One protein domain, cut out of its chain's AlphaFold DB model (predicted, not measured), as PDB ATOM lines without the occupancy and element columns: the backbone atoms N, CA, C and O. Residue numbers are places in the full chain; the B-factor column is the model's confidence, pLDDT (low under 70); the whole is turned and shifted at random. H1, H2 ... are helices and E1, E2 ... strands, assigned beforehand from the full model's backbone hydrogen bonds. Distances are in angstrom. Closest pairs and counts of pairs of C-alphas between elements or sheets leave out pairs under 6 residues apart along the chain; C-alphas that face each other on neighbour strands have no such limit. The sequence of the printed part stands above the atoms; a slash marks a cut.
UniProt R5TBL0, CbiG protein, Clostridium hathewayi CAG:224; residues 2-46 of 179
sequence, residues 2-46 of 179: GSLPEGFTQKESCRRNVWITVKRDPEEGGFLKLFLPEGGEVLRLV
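Overview. This is residues 2 to 46 of the 179 residues of the protein "CbiG protein" of Clostridium hathewayi CAG:224 (UniProt R5TBL0). What is the main picture? There is little regular structure: two short parallel strands, E1 and E2, side by side, with helix H1 off to one side and residues 2 to 7 sticking out on the other. What is printed? The 45 residues, of mixed class, run E1, H1, E2, and these hold only 15 residues. How compact is it? It is only just compact, close to loose, with a radius of gyration of the C-alphas of 10.8 A and spans of 29 by 24 by 16 A.

Arrangement. How do the strands pair? E1, residues 16 to 20, and E2, residues 41 to 45, are parallel at 22 degrees; N 17 and O 41 are 2.9 A apart, within hydrogen-bond range. Where is the helix? H1, residues 31 to 35, completes a strand-helix-strand unit, a helix between parallel neighbour strands, with a right-handed crossover. Its O i to N i+4 pair is within hydrogen-bond range.

Along the chain. Where does E1 begin? C-alpha 16 is at (-46.181, 0.943, -40.036); E1 is 13.4 A long. Where does E2 end? C-alpha 45 is at (-52.602, 7.779, -30.526); E2 is 13.1 A long, H1 5.8 A.

Size, cuts and confidence. How far does it reach? The C-alphas farthest apart, Gly 2 and Glu 38, are 30.0 A apart. Is it continuous? The printed part has no cut; E1 to H1 is a short link, H1 to E2 tight. Where is confidence low? Residues 2, 29 to 31 and 34 to 39 have pLDDT under 70.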
ATOM      1  N   GLY A   2     -50.980  -5.118 -20.345       62.16
ATOM      2  CA  GLY A   2     -51.972  -5.824 -21.170       62.16
ATOM      3  C   GLY A   2     -51.283  -6.710 -22.212       62.16
ATOM      4  O   GLY A   2     -50.118  -6.465 -22.531       62.16
ATOM      5  N   SER A   3     -51.974  -7.730 -22.720       73.00
ATOM      6  CA  SER A   3     -51.493  -8.522 -23.854       73.00
ATOM      7  C   SER A   3     -51.479  -7.666 -25.118       73.00
ATOM      8  O   SER A   3     -52.421  -6.916 -25.382       73.00
ATOM      9  N   LEU A   4     -50.407  -7.775 -25.893       78.00
ATOM     10  CA  LEU A   4     -50.301  -7.123 -27.188       78.00
ATOM     11  C   LEU A   4     -51.267  -7.816 -28.176       78.00
ATOM     12  O   LEU A   4     -51.289  -9.049 -28.192       78.00
ATOM     13  N   PRO A   5     -52.081  -7.081 -28.959       80.75
ATOM     14  CA  PRO A   5     -52.953  -7.696 -29.958       80.75
ATOM     15  C   PRO A   5     -52.161  -8.493 -31.000       80.75
ATOM     16  O   PRO A   5     -51.001  -8.180 -31.279       80.75
ATOM     17  N   GLU A   6     -52.795  -9.500 -31.601       84.62
ATOM     18  CA  GLU A   6     -52.186 -10.294 -32.672       84.62
ATOM     19  C   GLU A   6     -51.696  -9.394 -33.823       84.62
ATOM     20  O   GLU A   6     -52.364  -8.433 -34.210       84.62
ATOM     21  N   GLY A   7     -50.501  -9.685 -34.349       81.88
ATOM     22  CA  GLY A   7     -49.882  -8.933 -35.447       81.88
ATOM     23  C   GLY A   7     -49.095  -7.682 -35.036       81.88
ATOM     24  O   GLY A   7     -48.439  -7.083 -35.886       81.88
ATOM     25  N   PHE A   8     -49.106  -7.296 -33.759       81.00
ATOM     26  CA  PHE A   8     -48.233  -6.244 -33.237       81.00
ATOM     27  C   PHE A   8     -46.950  -6.847 -32.653       81.00
ATOM     28  O   PHE A   8     -46.961  -7.942 -32.093       81.00
ATOM     29  N   THR A   9     -45.850  -6.097 -32.720       79.69
ATOM     30  CA  THR A   9     -44.627  -6.347 -31.942       79.69
ATOM     31  C   THR A   9     -44.357  -5.158 -31.017       79.69
ATOM     32  O   THR A   9     -44.838  -4.046 -31.246       79.69
ATOM     33  N   GLN A  10     -43.652  -5.386 -29.905       78.50
ATOM     34  CA  GLN A  10     -43.321  -4.334 -28.940       78.50
ATOM     35  C   GLN A  10     -41.823  -4.039 -28.997       78.50
ATOM     36  O   GLN A  10     -41.022  -4.964 -28.952       78.50
ATOM     37  N   LYS A  11     -41.448  -2.752 -29.005       72.62
ATOM     38  CA  LYS A  11     -40.043  -2.284 -29.053       72.62
ATOM     39  C   LYS A  11     -39.276  -2.696 -30.320       72.62
ATOM     40  O   LYS A  11     -38.051  -2.724 -30.313       72.62
ATOM     41  N   GLU A  12     -39.994  -2.946 -31.402       76.62
ATOM     42  CA  GLU A  12     -39.459  -3.143 -32.746       76.62
ATOM     43  C   GLU A  12     -40.124  -2.118 -33.668       76.62
ATOM     44  O   GLU A  12     -41.268  -1.722 -33.428       76.62
ATOM     45  N   SER A  13     -39.409  -1.650 -34.689       74.38
ATOM     46  CA  SER A  13     -39.967  -0.763 -35.707       74.38
ATOM     47  C   SER A  13     -40.146  -1.513 -37.020       74.38
ATOM     48  O   SER A  13     -39.378  -2.406 -37.374       74.38
ATOM     49  N   CYS A  14     -41.185  -1.143 -37.760       78.94
ATOM     50  CA  CYS A  14     -41.442  -1.676 -39.090       78.94
ATOM     51  C   CYS A  14     -41.957  -0.566 -40.012       78.94
ATOM     52  O   CYS A  14     -41.869   0.622 -39.697       78.94
ATOM     53  N   ARG A  15     -42.506  -0.933 -41.174       83.62
ATOM     54  CA  ARG A  15     -43.044   0.039 -42.134       83.62
ATOM     55  C   ARG A  15     -44.219   0.856 -41.573       83.62
ATOM     56  O   ARG A  15     -44.406   1.989 -42.001       83.62
ATOM     57  N   ARG A  16     -45.002   0.299 -40.641       85.88
ATOM     58  CA  ARG A  16     -46.181   0.943 -40.036       85.88
ATOM     59  C   ARG A  16     -46.157   0.777 -38.524       85.88
ATOM     60  O   ARG A  16     -46.265  -0.334 -38.023       85.88
ATOM     61  N   ASN A  17     -46.051   1.880 -37.800       86.06
ATOM     62  CA  ASN A  17     -45.863   1.871 -36.354       86.06
ATOM     63  C   ASN A  17     -47.036   2.560 -35.657       86.06
ATOM     64  O   ASN A  17     -47.650   3.473 -36.211       86.06
ATOM     65  N   VAL A  18     -47.317   2.162 -34.417       88.00
ATOM     66  CA  VAL A  18     -48.274   2.854 -33.547       88.00
ATOM     67  C   VAL A  18     -47.532   3.418 -32.344       88.00
ATOM     68  O   VAL A  18     -46.842   2.689 -31.633       88.00
ATOM     69  N   TRP A  19     -47.693   4.716 -32.099       87.81
ATOM     70  CA  TRP A  19     -47.127   5.403 -30.945       87.81
ATOM     71  C   TRP A  19     -48.237   5.893 -30.022       87.81
ATOM     72  O   TRP A  19     -48.883   6.904 -30.289       87.81
ATOM     73  N   ILE A  20     -48.466   5.162 -28.933       89.44
ATOM     74  CA  ILE A  20     -49.437   5.546 -27.905       89.44
ATOM     75  C   ILE A  20     -48.721   6.391 -26.861       89.44
ATOM     76  O   ILE A  20     -47.828   5.900 -26.168       89.44
ATOM     77  N   THR A  21     -49.089   7.664 -26.753       91.75
ATOM     78  CA  THR A  21     -48.348   8.614 -25.924       91.75
ATOM     79  C   THR A  21     -49.192   9.809 -25.512       91.75
ATOM     80  O   THR A  21     -50.090  10.229 -26.231       91.75
ATOM     81  N   VAL A  22     -48.851  10.408 -24.373       94.88
ATOM     82  CA  VAL A  22     -49.327  11.751 -23.996       94.88
ATOM     83  C   VAL A  22     -48.338  12.842 -24.415       94.88
ATOM     84  O   VAL A  22     -48.541  14.008 -24.100       94.88
ATOM     85  N   LYS A  23     -47.230  12.468 -25.068       94.50
ATOM     86  CA  LYS A  23     -46.201  13.393 -25.537       94.50
ATOM     87  C   LYS A  23     -46.532  13.931 -26.926       94.50
ATOM     88  O   LYS A  23     -47.090  13.205 -27.753       94.50
ATOM     89  N   ARG A  24     -46.162  15.187 -27.179       92.56
ATOM     90  CA  ARG A  24     -46.317  15.812 -28.499       92.56
ATOM     91  C   ARG A  24     -45.258  15.288 -29.465       92.56
ATOM     92  O   ARG A  24     -45.593  14.752 -30.517       92.56
ATOM     93  N   ASP A  25     -44.003  15.341 -29.035       90.25
ATOM     94  CA  ASP A  25     -42.830  14.961 -29.816       90.25
ATOM     95  C   ASP A  25     -42.087  13.774 -29.188       90.25
ATOM     96  O   ASP A  25     -42.116  13.594 -27.964       90.25
ATOM     97  N   PRO A  26     -41.414  12.924 -29.981       86.88
ATOM     98  CA  PRO A  26     -40.557  11.891 -29.422       86.88
ATOM     99  C   PRO A  26     -39.405  12.509 -28.621       86.88
ATOM    100  O   PRO A  26     -38.741  13.450 -29.075       86.88
ATOM    101  N   GLU A  27     -39.141  11.949 -27.442       82.19
ATOM    102  CA  GLU A  27     -38.016  12.357 -26.595       82.19
ATOM    103  C   GLU A  27     -36.685  12.207 -27.347       82.19
ATOM    104  O   GLU A  27     -36.541  11.357 -28.232       82.19
ATOM    105  N   GLU A  28     -35.711  13.063 -27.036       76.44
ATOM    106  CA  GLU A  28     -34.360  12.924 -27.584       76.44
ATOM    107  C   GLU A  28     -33.767  11.562 -27.211       76.44
ATOM    108  O   GLU A  28     -33.909  11.098 -26.084       76.44
ATOM    109  N   GLY A  29     -33.163  10.880 -28.189       69.38
ATOM    110  CA  GLY A  29     -32.714   9.493 -28.017       69.38
ATOM    111  C   GLY A  29     -33.851   8.470 -27.870       69.38
ATOM    112  O   GLY A  29     -33.591   7.299 -27.602       69.38
ATOM    113  N   GLY A  30     -35.110   8.878 -28.047       67.38
ATOM    114  CA  GLY A  30     -36.260   7.986 -28.008       67.38
ATOM    115  C   GLY A  30     -36.286   7.020 -29.192       67.38
ATOM    116  O   GLY A  30     -35.872   7.357 -30.302       67.38
ATOM    117  N   PHE A  31     -36.841   5.827 -28.966       68.00
ATOM    118  CA  PHE A  31     -36.913   4.737 -29.948       68.00
ATOM    119  C   PHE A  31     -37.419   5.186 -31.332       68.00
ATOM    120  O   PHE A  31     -36.850   4.814 -32.349       68.00
ATOM    121  N   LEU A  32     -38.435   6.053 -31.383       71.44
ATOM    122  CA  LEU A  32     -38.957   6.582 -32.649       71.44
ATOM    123  C   LEU A  32     -37.962   7.487 -33.383       71.44
ATOM    124  O   LEU A  32     -37.879   7.426 -34.601       71.44
ATOM    125  N   LYS A  33     -37.176   8.303 -32.674       72.38
ATOM    126  CA  LYS A  33     -36.141   9.130 -33.314       72.38
ATOM    127  C   LYS A  33     -34.968   8.298 -33.831       72.38
ATOM    128  O   LYS A  33     -34.325   8.710 -34.786       72.38
ATOM    129  N   LEU A  34     -34.685   7.162 -33.194       67.44
ATOM    130  CA  LEU A  34     -33.528   6.322 -33.511       67.44
ATOM    131  C   LEU A  34     -33.814   5.237 -34.556       67.44
ATOM    132  O   LEU A  34     -32.898   4.835 -35.265       67.44
ATOM    133  N   PHE A  35     -35.051   4.742 -34.631       64.62
ATOM    134  CA  PHE A  35     -35.358   3.503 -35.353       64.62
ATOM    135  C   PHE A  35     -36.508   3.616 -36.352       64.62
ATOM    136  O   PHE A  35     -36.923   2.588 -36.887       64.62
ATOM    137  N   LEU A  36     -37.047   4.807 -36.635       68.69
ATOM    138  CA  LEU A  36     -37.956   4.931 -37.775       68.69
ATOM    139  C   LEU A  36     -37.146   4.716 -39.061       68.69
ATOM    140  O   LEU A  36     -36.255   5.520 -39.337       68.69
ATOM    141  N   PRO A  37     -37.403   3.640 -39.832       62.75
ATOM    142  CA  PRO A  37     -36.719   3.459 -41.103       62.75
ATOM    143  C   PRO A  37     -37.049   4.638 -42.023       62.75
ATOM    144  O   PRO A  37     -38.129   5.229 -41.910       62.75
ATOM    145  N   GLU A  38     -36.154   4.972 -42.953       66.50
ATOM    146  CA  GLU A  38     -36.486   5.918 -44.022       66.50
ATOM    147  C   GLU A  38     -37.777   5.456 -44.722       66.50
ATOM    148  O   GLU A  38     -37.862   4.340 -45.238       66.50
ATOM    149  N   GLY A  39     -38.820   6.292 -44.672       69.44
ATOM    150  CA  GLY A  39     -40.145   5.970 -45.213       69.44
ATOM    151  C   GLY A  39     -41.080   5.173 -44.288       69.44
ATOM    152  O   GLY A  39     -42.110   4.686 -44.754       69.44
ATOM    153  N   GLY A  40     -40.755   5.020 -43.000       75.06
ATOM    154  CA  GLY A  40     -41.655   4.442 -41.998       75.06
ATOM    155  C   GLY A  40     -42.805   5.382 -41.620       75.06
ATOM    156  O   GLY A  40     -42.590   6.554 -41.317       75.06
ATOM    157  N   GLU A  41     -44.032   4.860 -41.592       84.69
ATOM    158  CA  GLU A  41     -45.232   5.599 -41.182       84.69
ATOM    159  C   GLU A  41     -45.523   5.379 -39.689       84.69
ATOM    160  O   GLU A  41     -45.315   4.281 -39.156       84.69
ATOM    161  N   VAL A  42     -46.035   6.408 -39.003       88.19
ATOM    162  CA  VAL A  42     -46.412   6.335 -37.582       88.19
ATOM    163  C   VAL A  42     -47.816   6.883 -37.370       88.19
ATOM    164  O   VAL A  42     -48.076   8.058 -37.616       88.19
ATOM    165  N   LEU A  43     -48.704   6.050 -36.831       90.19
ATOM    166  CA  LEU A  43     -49.969   6.493 -36.257       90.19
ATOM    167  C   LEU A  43     -49.752   6.854 -34.785       90.19
ATOM    168  O   LEU A  43     -49.457   5.986 -33.960       90.19
ATOM    169  N   ARG A  44     -49.918   8.131 -34.438       91.62
ATOM    170  CA  ARG A  44     -49.849   8.599 -33.049       91.62
ATOM    171  C   ARG A  44     -51.236   8.577 -32.416       91.62
ATOM    172  O   ARG A  44     -52.155   9.220 -32.914       91.62
ATOM    173  N   LEU A  45     -51.374   7.853 -31.311       93.19
ATOM    174  CA  LEU A  45     -52.602   7.779 -30.526       93.19
ATOM    175  C   LEU A  45     -52.401   8.514 -29.202       93.19
ATOM    176  O   LEU A  45     -51.504   8.174 -28.428       93.19
ATOM    177  N   VAL A  46     -53.255   9.502 -28.944       95.38
ATOM    178  CA  VAL A  46     -53.179  10.363 -27.760       95.38
ATOM    179  C   VAL A  46     -54.337  10.034 -26.817       95.38
ATOM    180  O   VAL A  46     -55.460  10.487 -27.044       95.38
TER     181      VAL A  46